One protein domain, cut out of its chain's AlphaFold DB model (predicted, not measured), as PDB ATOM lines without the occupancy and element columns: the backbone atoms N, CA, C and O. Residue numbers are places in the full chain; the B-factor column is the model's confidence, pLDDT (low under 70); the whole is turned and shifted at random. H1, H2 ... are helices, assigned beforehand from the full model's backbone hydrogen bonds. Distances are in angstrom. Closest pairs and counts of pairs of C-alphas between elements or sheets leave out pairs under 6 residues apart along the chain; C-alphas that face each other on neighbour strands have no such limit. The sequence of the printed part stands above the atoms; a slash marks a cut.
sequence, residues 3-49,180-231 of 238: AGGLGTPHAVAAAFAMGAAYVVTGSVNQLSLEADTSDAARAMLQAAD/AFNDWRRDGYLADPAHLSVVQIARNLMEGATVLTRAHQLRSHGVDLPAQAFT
ATOM      1  N   ALA A   3      -2.216 -10.348 -26.074       97.38
ATOM      2  CA  ALA A   3      -0.910 -10.786 -26.555       97.38
ATOM      3  C   ALA A   3      -0.415  -9.833 -27.653       97.38
ATOM      4  O   ALA A   3      -1.223  -9.161 -28.292       97.38
ATOM      5  N   GLY A   4       0.896  -9.821 -27.901       94.56
ATOM      6  CA  GLY A   4       1.523  -8.982 -28.929       94.56
ATOM      7  C   GLY A   4       1.883  -7.581 -28.422       94.56
ATOM      8  O   GLY A   4       1.095  -6.920 -27.757       94.56
ATOM      9  N   GLY A   5       3.115  -7.138 -28.692       94.94
ATOM     10  CA  GLY A   5       3.614  -5.830 -28.233       94.94
ATOM     11  C   GLY A   5       3.924  -5.733 -26.730       94.94
ATOM     12  O   GLY A   5       4.334  -4.678 -26.256       94.94
ATOM     13  N   LEU A   6       3.765  -6.821 -25.970       98.00
ATOM     14  CA  LEU A   6       3.938  -6.845 -24.514       98.00
ATOM     15  C   LEU A   6       5.406  -7.072 -24.130       98.00
ATOM     16  O   LEU A   6       5.792  -8.169 -23.731       98.00
ATOM     17  N   GLY A   7       6.223  -6.035 -24.324       97.75
ATOM     18  CA  GLY A   7       7.661  -6.050 -24.034       97.75
ATOM     19  C   GLY A   7       8.090  -5.221 -22.824       97.75
ATOM     20  O   GLY A   7       9.260  -5.224 -22.485       97.75
ATOM     21  N   THR A   8       7.187  -4.491 -22.170       98.62
ATOM     22  CA  THR A   8       7.540  -3.616 -21.039       98.62
ATOM     23  C   THR A   8       6.481  -3.671 -19.942       98.62
ATOM     24  O   THR A   8       5.318  -3.983 -20.235       98.62
ATOM     25  N   PRO A   9       6.829  -3.311 -18.693       98.56
ATOM     26  CA  PRO A   9       5.846  -3.168 -17.626       98.56
ATOM     27  C   PRO A   9       4.695  -2.220 -17.985       98.56
ATOM     28  O   PRO A   9       3.542  -2.508 -17.673       98.56
ATOM     29  N   HIS A  10       4.970  -1.123 -18.706       98.44
ATOM     30  CA  HIS A  10       3.936  -0.192 -19.178       98.44
ATOM     31  C   HIS A  10       2.966  -0.846 -20.161       98.44
ATOM     32  O   HIS A  10       1.758  -0.665 -20.023       98.44
ATOM     33  N   ALA A  11       3.469  -1.620 -21.127       98.44
ATOM     34  CA  ALA A  11       2.622  -2.325 -22.088       98.44
ATOM     35  C   ALA A  11       1.722  -3.356 -21.389       98.44
ATOM     36  O   ALA A  11       0.537  -3.472 -21.707       98.44
ATOM     37  N   VAL A  12       2.261  -4.065 -20.394       98.81
ATOM     38  CA  VAL A  12       1.502  -5.033 -19.590       98.81
ATOM     39  C   VAL A  12       0.459  -4.334 -18.708       98.81
ATOM     40  O   VAL A  12      -0.700  -4.748 -18.711       98.81
ATOM     41  N   ALA A  13       0.810  -3.240 -18.026       98.62
ATOM     42  CA  ALA A  13      -0.139  -2.442 -17.243       98.62
ATOM     43  C   ALA A  13      -1.285  -1.902 -18.112       98.62
ATOM     44  O   ALA A  13      -2.451  -1.984 -17.726       98.62
ATOM     45  N   ALA A  14      -0.972  -1.403 -19.312       98.31
ATOM     46  CA  ALA A  14      -1.971  -0.927 -20.262       98.31
ATOM     47  C   ALA A  14      -2.914  -2.050 -20.718       98.31
ATOM     48  O   ALA A  14      -4.126  -1.845 -20.782       98.31
ATOM     49  N   ALA A  15      -2.393  -3.253 -20.980       98.56
ATOM     50  CA  ALA A  15      -3.220  -4.406 -21.328       98.56
ATOM     51  C   ALA A  15      -4.218  -4.756 -20.208       98.56
ATOM     52  O   ALA A  15      -5.402  -4.958 -20.482       98.56
ATOM     53  N   PHE A  16      -3.770  -4.770 -18.948       98.62
ATOM     54  CA  PHE A  16      -4.657  -4.992 -17.801       98.62
ATOM     55  C   PHE A  16      -5.675  -3.863 -17.616       98.62
ATOM     56  O   PHE A  16      -6.849  -4.142 -17.382       98.62
ATOM     57  N   ALA A  17      -5.273  -2.603 -17.795       97.94
ATOM     58  CA  ALA A  17      -6.182  -1.458 -17.734       97.94
ATOM     59  C   ALA A  17      -7.290  -1.516 -18.806       97.94
ATOM     60  O   ALA A  17      -8.404  -1.064 -18.559       97.94
ATOM     61  N   MET A  18      -7.018  -2.122 -19.968       98.00
ATOM     62  CA  MET A  18      -8.019  -2.389 -21.013       98.00
ATOM     63  C   MET A  18      -8.926  -3.600 -20.719       98.00
ATOM     64  O   MET A  18      -9.779  -3.939 -21.537       98.00
ATOM     65  N   GLY A  19      -8.765  -4.266 -19.571       98.12
ATOM     66  CA  GLY A  19      -9.600  -5.394 -19.155       98.12
ATOM     67  C   GLY A  19      -9.056  -6.773 -19.536       98.12
ATOM     68  O   GLY A  19      -9.808  -7.751 -19.542       98.12
ATOM     69  N   ALA A  20      -7.765  -6.902 -19.862       98.56
ATOM     70  CA  ALA A  20      -7.174  -8.217 -20.086       98.56
ATOM     71  C   ALA A  20      -7.214  -9.062 -18.799       98.56
ATOM     72  O   ALA A  20      -6.635  -8.691 -17.789       98.56
ATOM     73  N   ALA A  21      -7.841 -10.240 -18.849       98.44
ATOM     74  CA  ALA A  21      -7.818 -11.185 -17.723       98.44
ATOM     75  C   ALA A  21      -6.434 -11.830 -17.489       98.44
ATOM     76  O   ALA A  21      -6.130 -12.289 -16.395       98.44
ATOM     77  N   TYR A  22      -5.614 -11.897 -18.538       98.50
ATOM     78  CA  TYR A  22      -4.241 -12.399 -18.528       98.50
ATOM     79  C   TYR A  22      -3.498 -11.833 -19.740       98.50
ATOM     80  O   TYR A  22      -4.126 -11.437 -20.731       98.50
ATOM     81  N   VAL A  23      -2.171 -11.843 -19.674       98.56
ATOM     82  CA  VAL A  23      -1.281 -11.424 -20.758       98.56
ATOM     83  C   VAL A  23      -0.426 -12.589 -21.245       98.56
ATOM     84  O   VAL A  23      -0.165 -13.523 -20.491       98.56
ATOM     85  N   VAL A  24       0.007 -12.537 -22.503       98.56
ATOM     86  CA  VAL A  24       0.903 -13.532 -23.104       98.56
ATOM     87  C   VAL A  24       2.082 -12.823 -23.757       98.56
ATOM     88  O   VAL A  24       1.906 -11.957 -24.618       98.56
ATOM     89  N   THR A  25       3.290 -13.209 -23.355       98.44
ATOM     90  CA  THR A  25       4.546 -12.772 -23.970       98.44
ATOM     91  C   THR A  25       5.036 -13.808 -24.978       98.44
ATOM     92  O   THR A  25       4.726 -14.994 -24.880       98.44
ATOM     93  N   GLY A  26       5.799 -13.350 -25.970       97.50
ATOM     94  CA  GLY A  26       6.375 -14.211 -27.004       97.50
ATOM     95  C   GLY A  26       7.807 -13.807 -27.303       97.50
ATOM     96  O   GLY A  26       8.739 -14.414 -26.793       97.50
ATOM     97  N   SER A  27       7.986 -12.732 -28.074       97.19
ATOM     98  CA  SER A  27       9.307 -12.350 -28.583       97.19
ATOM     99  C   SER A  27      10.349 -12.085 -27.488       97.19
ATOM    100  O   SER A  27      11.509 -12.427 -27.668       97.19
ATOM    101  N   VAL A  28       9.946 -11.549 -26.330       98.12
ATOM    102  CA  VAL A  28      10.869 -11.345 -25.196       98.12
ATOM    103  C   VAL A  28      11.354 -12.656 -24.579       98.12
ATOM    104  O   VAL A  28      12.480 -12.720 -24.107       98.12
ATOM    105  N   ASN A  29      10.556 -13.725 -24.635       98.19
ATOM    106  CA  ASN A  29      10.948 -15.023 -24.086       98.19
ATOM    107  C   ASN A  29      12.060 -15.660 -24.930       98.19
ATOM    108  O   ASN A  29      12.848 -16.431 -24.406       98.19
ATOM    109  N   GLN A  30      12.174 -15.308 -26.216       97.69
ATOM    110  CA  GLN A  30      13.237 -15.814 -27.089       97.69
ATOM    111  C   GLN A  30      14.634 -15.289 -26.703       97.69
ATOM    112  O   GLN A  30      15.644 -15.867 -27.095       97.69
ATOM    113  N   LEU A  31      14.704 -14.207 -25.918       97.19
ATOM    114  CA  LEU A  31      15.956 -13.699 -25.350       97.19
ATOM    115  C   LEU A  31      16.457 -14.549 -24.177       97.19
ATOM    116  O   LEU A  31      17.595 -14.354 -23.748       97.19
ATOM    117  N   SER A  32      15.605 -15.415 -23.621       98.00
ATOM    118  CA  SER A  32      15.893 -16.086 -22.365       98.00
ATOM    119  C   SER A  32      16.905 -17.215 -22.524       98.00
ATOM    120  O   SER A  32      17.083 -17.774 -23.607       98.00
ATOM    121  N   LEU A  33      17.556 -17.572 -21.418       97.44
ATOM    122  CA  LEU A  33      18.522 -18.666 -21.356       97.44
ATOM    123  C   LEU A  33      17.921 -19.998 -21.809       97.44
ATOM    124  O   LEU A  33      18.586 -20.775 -22.493       97.44
ATOM    125  N   GLU A  34      16.656 -20.218 -21.464       98.00
ATOM    126  CA  GLU A  34      15.892 -21.434 -21.732       98.00
ATOM    127  C   GLU A  34      15.352 -21.522 -23.167       98.00
ATOM    128  O   GLU A  34      14.830 -22.566 -23.554       98.00
ATOM    129  N   ALA A  35      15.437 -20.447 -23.956       97.62
ATOM    130  CA  ALA A  35      14.945 -20.447 -25.325       97.62
ATOM    131  C   ALA A  35      15.808 -21.342 -26.227       97.62
ATOM    132  O   ALA A  35      17.026 -21.153 -26.305       97.62
ATOM    133  N   ASP A  36      15.163 -22.249 -26.967       96.00
ATOM    134  CA  ASP A  36      15.803 -23.104 -27.974       96.00
ATOM    135  C   ASP A  36      16.135 -22.302 -29.243       96.00
ATOM    136  O   ASP A  36      15.428 -22.304 -30.256       96.00
ATOM    137  N   THR A  37      17.192 -21.507 -29.145       95.88
ATOM    138  CA  THR A  37      17.743 -20.701 -30.227       95.88
ATOM    139  C   THR A  37      19.251 -20.610 -30.056       95.88
ATOM    140  O   THR A  37      19.757 -20.705 -28.937       95.88
ATOM    141  N   SER A  38      19.982 -20.420 -31.152       98.06
ATOM    142  CA  SER A  38      21.435 -20.307 -31.075       98.06
ATOM    143  C   SER A  38      21.874 -19.036 -30.353       98.06
ATOM    144  O   SER A  38      21.200 -18.004 -30.412       98.06
ATOM    145  N   ASP A  39      23.065 -19.074 -29.757       97.19
ATOM    146  CA  ASP A  39      23.680 -17.895 -29.140       97.19
ATOM    147  C   ASP A  39      23.824 -16.737 -30.136       97.19
ATOM    148  O   ASP A  39      23.623 -15.578 -29.778       97.19
ATOM    149  N   ALA A  40      24.098 -17.042 -31.409       97.94
ATOM    150  CA  ALA A  40      24.178 -16.044 -32.470       97.94
ATOM    151  C   ALA A  40      22.824 -15.352 -32.710       97.94
ATOM    152  O   ALA A  40      22.754 -14.124 -32.713       97.94
ATOM    153  N   ALA A  41      21.737 -16.118 -32.857       98.19
ATOM    154  CA  ALA A  41      20.395 -15.556 -33.018       98.19
ATOM    155  C   ALA A  41      19.949 -14.774 -31.769       98.19
ATOM    156  O   ALA A  41      19.377 -13.687 -31.882       98.19
ATOM    157  N   ARG A  42      20.275 -15.276 -30.572       97.94
ATOM    158  CA  ARG A  42      20.000 -14.596 -29.303       97.94
ATOM    159  C   ARG A  42      20.755 -13.271 -29.188       97.94
ATOM    160  O   ARG A  42      20.154 -12.268 -28.810       97.94
ATOM    161  N   ALA A  43      22.029 -13.230 -29.571       97.44
ATOM    162  CA  ALA A  43      22.821 -12.002 -29.597       97.44
ATOM    163  C   ALA A  43      22.241 -10.965 -30.575       97.44
ATOM    164  O   ALA A  43      22.185  -9.777 -30.256       97.44
ATOM    165  N   MET A  44      21.741 -11.403 -31.736       98.38
ATOM    166  CA  MET A  44      21.040 -10.518 -32.676       98.38
ATOM    167  C   MET A  44      19.765  -9.925 -32.058       98.38
ATOM    168  O   MET A  44      19.537  -8.723 -32.181       98.38
ATOM    169  N   LEU A  45      18.969 -10.735 -31.350       98.12
ATOM    170  CA  LEU A  45      17.781 -10.263 -30.629       98.12
ATOM    171  C   LEU A  45      18.132  -9.280 -29.509       98.12
ATOM    172  O   LEU A  45      17.431  -8.289 -29.333       98.12
ATOM    173  N   GLN A  46      19.210  -9.514 -28.761       97.31
ATOM    174  CA  GLN A  46      19.652  -8.620 -27.682       97.31
ATOM    175  C   GLN A  46      20.113  -7.248 -28.193       97.31
ATOM    176  O   GLN A  46      20.036  -6.270 -27.452       97.31
ATOM    177  N   ALA A  47      20.576  -7.173 -29.443       97.44
ATOM    178  CA  ALA A  47      21.003  -5.938 -30.097       97.44
ATOM    179  C   ALA A  47      19.881  -5.221 -30.875       97.44
ATOM    180  O   ALA A  47      20.137  -4.168 -31.466       97.44
ATOM    181  N   ALA A  48      18.676  -5.796 -30.920       97.88
ATOM    182  CA  ALA A  48      17.557  -5.273 -31.693       97.88
ATOM    183  C   ALA A  48      16.892  -4.064 -31.020       97.88
ATOM    184  O   ALA A  48      16.666  -4.069 -29.806       97.88
ATOM    185  N   ASP A  49      16.519  -3.079 -31.835       97.44
ATOM    186  CA  ASP A  49      15.645  -1.955 -31.496       97.44
ATOM    187  C   ASP A  49      14.189  -2.248 -31.928       97.44
ATOM    188  O   ASP A  49      13.888  -3.196 -32.656       97.44
ATOM    189  N   ALA A 180      11.604  -2.797 -27.418       98.38
ATOM    190  CA  ALA A 180      11.064  -2.106 -26.250       98.38
ATOM    191  C   ALA A 180      11.550  -2.742 -24.933       98.38
ATOM    192  O   ALA A 180      11.846  -2.034 -23.971       98.38
ATOM    193  N   PHE A 181      11.661  -4.074 -24.895       98.69
ATOM    194  CA  PHE A 181      12.207  -4.806 -23.754       98.69
ATOM    195  C   PHE A 181      13.709  -4.559 -23.567       98.69
ATOM    196  O   PHE A 181      14.146  -4.334 -22.439       98.69
ATOM    197  N   ASN A 182      14.495  -4.563 -24.649       98.44
ATOM    198  CA  ASN A 182      15.928  -4.255 -24.612       98.44
ATOM    199  C   ASN A 182      16.199  -2.837 -24.101       98.44
ATOM    200  O   ASN A 182      17.096  -2.652 -23.280       98.44
ATOM    201  N   ASP A 183      15.410  -1.855 -24.535       98.00
ATOM    202  CA  ASP A 183      15.524  -0.481 -24.050       98.00
ATOM    203  C   ASP A 183      15.157  -0.367 -22.574       98.00
ATOM    204  O   ASP A 183      15.908   0.220 -21.798       98.00
ATOM    205  N   TRP A 184      14.039  -0.971 -22.168       98.25
ATOM    206  CA  TRP A 184      13.579  -0.934 -20.782       98.25
ATOM    207  C   TRP A 184      14.566  -1.603 -19.807       98.25
ATOM    208  O   TRP A 184      14.776  -1.096 -18.705       98.25
ATOM    209  N   ARG A 185      15.194  -2.721 -20.194       97.31
ATOM    210  CA  ARG A 185      16.094  -3.483 -19.307       97.31
ATOM    211  C   ARG A 185      17.525  -2.944 -19.228       97.31
ATOM    212  O   ARG A 185      18.287  -3.429 -18.396       97.31
ATOM    213  N   ARG A 186      17.897  -2.004 -20.106       96.12
ATOM    214  CA  ARG A 186      19.283  -1.594 -20.399       96.12
ATOM    215  C   ARG A 186      20.116  -1.233 -19.168       96.12
ATOM    216  O   ARG A 186      21.284  -1.600 -19.118       96.12
ATOM    217  N   ASP A 187      19.510  -0.560 -18.195       93.50
ATOM    218  CA  ASP A 187      20.204  -0.029 -17.013       93.50
ATOM    219  C   ASP A 187      19.895  -0.818 -15.722       93.50
ATOM    220  O   ASP A 187      20.168  -0.346 -14.619       93.50
ATOM    221  N   GLY A 188      19.283  -2.003 -15.837       95.12
ATOM    222  CA  GLY A 188      18.844  -2.812 -14.695       95.12
ATOM    223  C   GLY A 188      19.523  -4.177 -14.589       95.12
ATOM    224  O   GLY A 188      20.412  -4.527 -15.360       95.12
ATOM    225  N   TYR A 189      19.059  -4.994 -13.642       97.31
ATOM    226  CA  TYR A 189      19.576  -6.345 -13.382       97.31
ATOM    227  C   TYR A 189      19.546  -7.250 -14.623       97.31
ATOM    228  O   TYR A 189      20.477  -8.017 -14.867       97.31
ATOM    229  N   LEU A 190      18.500  -7.108 -15.443       98.00
ATOM    230  CA  LEU A 190      18.315  -7.865 -16.682       98.00
ATOM    231  C   LEU A 190      19.119  -7.313 -17.869       98.00
ATOM    232  O   LEU A 190      18.921  -7.777 -18.993       98.00
ATOM    233  N   ALA A 191      19.994  -6.324 -17.669       97.38
ATOM    234  CA  ALA A 191      20.933  -5.877 -18.697       97.38
ATOM    235  C   ALA A 191      21.923  -6.993 -19.064       97.38
ATOM    236  O   ALA A 191      22.207  -7.191 -20.248       97.38
ATOM    237  N   ASP A 192      22.383  -7.748 -18.059       97.00
ATOM    238  CA  ASP A 192      23.247  -8.912 -18.238       97.00
ATOM    239  C   ASP A 192      22.446 -10.089 -18.829       97.00
ATOM    240  O   ASP A 192      21.480 -10.555 -18.212       97.00
ATOM    241  N   PRO A 193      22.832 -10.607 -20.012       94.94
ATOM    242  CA  PRO A 193      22.222 -11.796 -20.594       94.94
ATOM    243  C   PRO A 193      22.187 -13.020 -19.673       94.94
ATOM    244  O   PRO A 193      21.269 -13.831 -19.793       94.94
ATOM    245  N   ALA A 194      23.138 -13.156 -18.745       96.38
ATOM    246  CA  ALA A 194      23.178 -14.256 -17.781       96.38
ATOM    247  C   ALA A 194      22.014 -14.222 -16.774       96.38
ATOM    248  O   ALA A 194      21.735 -15.226 -16.122       96.38
ATOM    249  N   HIS A 195      21.310 -13.096 -16.660       97.19
ATOM    250  CA  HIS A 195      20.155 -12.938 -15.776       97.19
ATOM    251  C   HIS A 195      18.810 -13.055 -16.508       97.19
ATOM    252  O   HIS A 195      17.750 -12.999 -15.879       97.19
ATOM    253  N   LEU A 196      18.819 -13.237 -17.832       97.00
ATOM    254  CA  LEU A 196      17.610 -13.364 -18.646       97.00
ATOM    255  C   LEU A 196      17.020 -14.777 -18.561       97.00
ATOM    256  O   LEU A 196      17.019 -15.517 -19.537       97.00
ATOM    257  N   SER A 197      16.473 -15.157 -17.410       98.12
ATOM    258  CA  SER A 197      15.583 -16.323 -17.339       98.12
ATOM    259  C   SER A 197      14.160 -15.937 -17.727       98.12
ATOM    260  O   SER A 197      13.701 -14.824 -17.447       98.12
ATOM    261  N   VAL A 198      13.409 -16.865 -18.323       98.12
ATOM    262  CA  VAL A 198      11.993 -16.633 -18.665       98.12
ATOM    263  C   VAL A 198      11.165 -16.229 -17.434       98.12
ATOM    264  O   VAL A 198      10.244 -15.415 -17.529       98.12
ATOM    265  N   VAL A 199      11.540 -16.733 -16.253       98.25
ATOM    266  CA  VAL A 199      10.910 -16.398 -14.969       98.25
ATOM    267  C   VAL A 199      11.211 -14.958 -14.559       98.25
ATOM    268  O   VAL A 199      10.284 -14.234 -14.193       98.25
ATOM    269  N   GLN A 200      12.471 -14.516 -14.641       98.31
ATOM    270  CA  GLN A 200      12.828 -13.133 -14.316       98.31
ATOM    271  C   GLN A 200      12.151 -12.135 -15.255       98.31
ATOM    272  O   GLN A 200      11.653 -11.107 -14.791       98.31
ATOM    273  N   ILE A 201      12.063 -12.460 -16.549       98.50
ATOM    274  CA  ILE A 201      11.324 -11.664 -17.537       98.50
ATOM    275  C   ILE A 201       9.861 -11.524 -17.100       98.50
ATOM    276  O   ILE A 201       9.364 -10.408 -16.950       98.50
ATOM    277  N   ALA A 202       9.175 -12.641 -16.840       98.50
ATOM    278  CA  ALA A 202       7.766 -12.629 -16.457       98.50
ATOM    279  C   ALA A 202       7.515 -11.854 -15.152       98.50
ATOM    280  O   ALA A 202       6.613 -11.015 -15.095       98.50
ATOM    281  N   ARG A 203       8.331 -12.092 -14.118       98.50
ATOM    282  CA  ARG A 203       8.208 -11.415 -12.820       98.50
ATOM    283  C   ARG A 203       8.394  -9.916 -12.945       98.50
ATOM    284  O   ARG A 203       7.566  -9.169 -12.440       98.50
ATOM    285  N   ASN A 204       9.427  -9.473 -13.655       98.69
ATOM    286  CA  ASN A 204       9.686  -8.048 -13.813       98.69
ATOM    287  C   ASN A 204       8.568  -7.332 -14.573       98.69
ATOM    288  O   ASN A 204       8.169  -6.232 -14.195       98.69
ATOM    289  N   LEU A 205       8.036  -7.962 -15.622       98.69
ATOM    290  CA  LEU A 205       6.910  -7.408 -16.368       98.69
ATOM    291  C   LEU A 205       5.655  -7.285 -15.491       98.69
ATOM    292  O   LEU A 205       4.983  -6.256 -15.538       98.69
ATOM    293  N   MET A 206       5.355  -8.297 -14.672       98.69
ATOM    294  CA  MET A 206       4.171  -8.315 -13.803       98.69
ATOM    295  C   MET A 206       4.299  -7.399 -12.577       98.69
ATOM    296  O   MET A 206       3.374  -6.641 -12.278       98.69
ATOM    297  N   GLU A 207       5.435  -7.435 -11.880       98.56
ATOM    298  CA  GLU A 207       5.705  -6.583 -10.716       98.56
ATOM    299  C   GLU A 207       5.723  -5.114 -11.133       98.56
ATOM    300  O   GLU A 207       5.004  -4.284 -10.573       98.56
ATOM    301  N   GLY A 208       6.443  -4.796 -12.213       98.38
ATOM    302  CA  GLY A 208       6.458  -3.444 -12.746       98.38
ATOM    303  C   GLY A 208       5.074  -2.980 -13.190       98.38
ATOM    304  O   GLY A 208       4.682  -1.853 -12.891       98.38
ATOM    305  N   ALA A 209       4.285  -3.839 -13.843       98.62
ATOM    306  CA  ALA A 209       2.918  -3.485 -14.213       98.62
ATOM    307  C   ALA A 209       2.042  -3.189 -12.986       98.62
ATOM    308  O   ALA A 209       1.215  -2.274 -13.024       98.62
ATOM    309  N   THR A 210       2.251  -3.913 -11.885       98.44
ATOM    310  CA  THR A 210       1.555  -3.695 -10.610       98.44
ATOM    311  C   THR A 210       1.909  -2.332 -10.015       98.44
ATOM    312  O   THR A 210       1.009  -1.548  -9.700       98.44
ATOM    313  N   VAL A 211       3.203  -1.999  -9.942       98.25
ATOM    314  CA  VAL A 211       3.689  -0.695  -9.457       98.25
ATOM    315  C   VAL A 211       3.119   0.451 -10.295       98.25
ATOM    316  O   VAL A 211       2.550   1.400  -9.751       98.25
ATOM    317  N   LEU A 212       3.196   0.342 -11.623       98.44
ATOM    318  CA  LEU A 212       2.702   1.371 -12.542       98.44
ATOM    319  C   LEU A 212       1.186   1.552 -12.447       98.44
ATOM    320  O   LEU A 212       0.690   2.681 -12.466       98.44
ATOM    321  N   THR A 213       0.445   0.455 -12.294       98.31
ATOM    322  CA  THR A 213      -1.006   0.492 -12.081       98.31
ATOM    323  C   THR A 213      -1.337   1.197 -10.769       98.31
ATOM    324  O   THR A 213      -2.222   2.054 -10.736       98.31
ATOM    325  N   ARG A 214      -0.595   0.909  -9.693       98.25
ATOM    326  CA  ARG A 214      -0.790   1.565  -8.397       98.25
ATOM    327  C   ARG A 214      -0.502   3.064  -8.463       98.25
ATOM    328  O   ARG A 214      -1.302   3.854  -7.960       98.25
ATOM    329  N   ALA A 215       0.597   3.463  -9.099       98.06
ATOM    330  CA  ALA A 215       0.918   4.872  -9.317       98.06
ATOM    331  C   ALA A 215      -0.184   5.574 -10.128       98.06
ATOM    332  O   ALA A 215      -0.625   6.669  -9.778       98.06
ATOM    333  N   HIS A 216      -0.702   4.918 -11.170       96.88
ATOM    334  CA  HIS A 216      -1.800   5.454 -11.968       96.88
ATOM    335  C   HIS A 216      -3.089   5.658 -11.155       96.88
ATOM    336  O   HIS A 216      -3.697   6.722 -11.257       96.88
ATOM    337  N   GLN A 217      -3.472   4.693 -10.310       97.19
ATOM    338  CA  GLN A 217      -4.643   4.802  -9.427       97.19
ATOM    339  C   GLN A 217      -4.522   5.971  -8.439       97.19
ATOM    340  O   GLN A 217      -5.459   6.743  -8.253       97.19
ATOM    341  N   LEU A 218      -3.362   6.128  -7.800       98.00
ATOM    342  CA  LEU A 218      -3.126   7.239  -6.872       98.00
ATOM    343  C   LEU A 218      -3.231   8.592  -7.590       98.00
ATOM    344  O   LEU A 218      -3.907   9.496  -7.098       98.00
ATOM    345  N   ARG A 219      -2.654   8.698  -8.793       97.06
ATOM    346  CA  ARG A 219      -2.781   9.894  -9.636       97.06
ATOM    347  C   ARG A 219      -4.234  10.187 -10.006       97.06
ATOM    348  O   ARG A 219      -4.643  11.342  -9.951       97.06
ATOM    349  N   SER A 220      -5.034   9.173 -10.353       96.69
ATOM    350  CA  SER A 220      -6.457   9.379 -10.672       96.69
ATOM    351  C   SER A 220      -7.286   9.848  -9.471       96.69
ATOM    352  O   SER A 220      -8.352  10.425  -9.659       96.69
ATOM    353  N   HIS A 221      -6.785   9.648  -8.249       97.25
ATOM    354  CA  HIS A 221      -7.372  10.159  -7.008       97.25
ATOM    355  C   HIS A 221      -6.742  11.478  -6.518       97.25
ATOM    356  O   HIS A 221      -6.992  11.888  -5.387       97.25
ATOM    357  N   GLY A 222      -5.954  12.162  -7.355       97.38
ATOM    358  CA  GLY A 222      -5.422  13.497  -7.061       97.38
ATOM    359  C   GLY A 222      -4.170  13.518  -6.182       97.38
ATOM    360  O   GLY A 222      -3.797  14.584  -5.698       97.38
ATOM    361  N   VAL A 223      -3.511  12.375  -5.971       98.12
ATOM    362  CA  VAL A 223      -2.204  12.339  -5.300       98.12
ATOM    363  C   VAL A 223      -1.135  12.866  -6.256       98.12
ATOM    364  O   VAL A 223      -0.984  12.343  -7.363       98.12
ATOM    365  N   ASP A 224      -0.380  13.873  -5.815       96.75
ATOM    366  CA  ASP A 224       0.767  14.401  -6.557       96.75
ATOM    367  C   ASP A 224       1.944  13.423  -6.457       96.75
ATOM    368  O   ASP A 224       2.536  13.236  -5.391       96.75
ATOM    369  N   LEU A 225       2.225  12.728  -7.560       96.94
ATOM    370  CA  LEU A 225       3.268  11.713  -7.638       96.94
ATOM    371  C   LEU A 225       4.425  12.199  -8.510       96.94
ATOM    372  O   LEU A 225       4.195  12.662  -9.631       96.94
ATOM    373  N   PRO A 226       5.676  12.010  -8.063       96.75
ATOM    374  CA  PRO A 226       6.837  12.370  -8.859       96.75
ATOM    375  C   PRO A 226       6.956  11.455 -10.090       96.75
ATOM    376  O   PRO A 226       6.482  10.316 -10.087       96.75
ATOM    377  N   ALA A 227       7.631  11.921 -11.145       94.38
ATOM    378  CA  ALA A 227       7.760  11.181 -12.408       94.38
ATOM    379  C   ALA A 227       8.355   9.769 -12.230       94.38
ATOM    380  O   ALA A 227       7.950   8.832 -12.918       94.38
ATOM    381  N   GLN A 228       9.257   9.596 -11.261       95.06
ATOM    382  CA  GLN A 228       9.897   8.319 -10.936       95.06
ATOM    383  C   GLN A 228       8.890   7.250 -10.477       95.06
ATOM    384  O   GLN A 228       9.134   6.064 -10.686       95.06
ATOM    385  N   ALA A 229       7.733   7.640  -9.927       95.69
ATOM    386  CA  ALA A 229       6.672   6.701  -9.555       95.69
ATOM    387  C   ALA A 229       6.057   5.975 -10.771       95.69
ATOM    388  O   ALA A 229       5.410   4.945 -10.611       95.69
ATOM    389  N   PHE A 230       6.266   6.494 -11.986       96.19
ATOM    390  CA  PHE A 230       5.814   5.898 -13.249       96.19
ATOM    391  C   PHE A 230       6.932   5.155 -13.985       96.19
ATOM    392  O   PHE A 230       6.844   4.932 -15.195       96.19
ATOM    393  N   THR A 231       7.981   4.768 -13.262       94.88
ATOM    394  CA  THR A 231       9.095   3.971 -13.776       94.88
ATOM    395  C   THR A 231       9.283   2.732 -12.912       94.88
ATOM    396  O   THR A 231       9.050   2.769 -11.706       94.88
TER     397      THR A 231
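What this domain is: This is residues 3 to 49 and 180 to 231 of the 238 residues of the protein "2-nitropropane dioxygenase" of Streptomyces sp. SID3343 (UniProt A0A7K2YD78). One long helix, H5, runs along much of the length of an elongated domain; H1 crosses it over its middle residues, and the short H6 folds back onto H5 after a turn of the backbone past the helix's last residue. Toward the other end of the domain the shorter helices H2, H3 and H4 make a loose group, in which H2 touches H3 and H4 is only close to both; of these three H2 alone reaches H5, at its residues 198 to 201, while H3 and H4 are apart from it. The printed part has 99 residues with six named helices, in the order H1, H2, H3, H4, H5, H6, and no named strand; the class is all helix. The whole is only just compact, close to loose, with a radius of gyration of the C-alphas of 14.7 A, and the C-alphas span 49 by 28 by 21 A along their three main axes.

Where its parts are: Begin at C-alpha 3, at (-0.910, -10.786, -26.555), the first printed residue. Find C-alpha 9 at (5.846, -3.168, -17.626); from there H1, residues 9 to 17, runs 12.1 A from first to last C-alpha. Nine residues on you reach H2, residues 27 to 31, which is 7.5 A long, and after it H3, residues 39 to 46, 10.2 A long. Beyond the cut look for H4, residues 180 to 185, 8.7 A long. Next find C-alpha 198 at (11.993, -16.633, -18.665), where the longest helix, H5, residues 198 to 220, sets out; it covers 32.9 A before it ends at C-alpha 220, at (-6.457, 9.379, -10.672). Last comes H6, residues 227 to 230, 5.7 A long, with C-alpha 230 at (5.814, 5.898, -13.249).

How they stand to each other: Take H5 first, for it is the hub and touches three other helices. With its residues 204 to 213 alone it touches H1; the closest C-alphas are those of Ala 13 and Ala 209, 4.4 A apart. The lines of H1 and H5 stand at a steep tilt of 61 degrees, and the two run the same way. With residues 211 to 216 alone H5 touches H6, where the C-alphas of Leu 212 and Phe 230 are the closest, 5.5 A apart. With residues 198 to 201 alone H5 only just touches H2, with 3 pairs of C-alphas within 8 A; the closest are those of Asn 29 and Val 198, 5.8 A apart. From H2 move on to H3, which touches it, the closest C-alphas being those of Leu 31 and Arg 42 at 5.7 A. H4 touches no helix: it is close to H2 but not clearly touching, with the C-alphas of Val 28 and Phe 181 the closest at 6.8 A. H4 is also close to H3 but not clearly touching, with the C-alphas of Gln 46 and Asn 182 the closest at 6.5 A, and their lines are about perpendicular at 85 degrees. Among the pairs that are apart are H1 and H4, H3 and H5, and H4 and H5. In the backbones of H1, H3, H4 and H5 every O i to N i+4 pair is within hydrogen-bond range; in H2 it is 0 of 1, beside 2 of 2 O i to N i+3 pairs, and H6 is too short for an O i to N i+4 pair.

The domain as a whole: The two C-alphas farthest apart are those of Ser 38 and Gly 222, at 49.4 A. Residues 50 to 179 are not printed, and C-alphas 49 and 180 stand 7.0 A apart across this cut, which lies between H3 and H4. Of the links that are printed whole, the one from H4 to H5, residues 186 to 197, is long and the others are short. The mean pLDDT of the printed part is 97.6, and no printed residue is under 70.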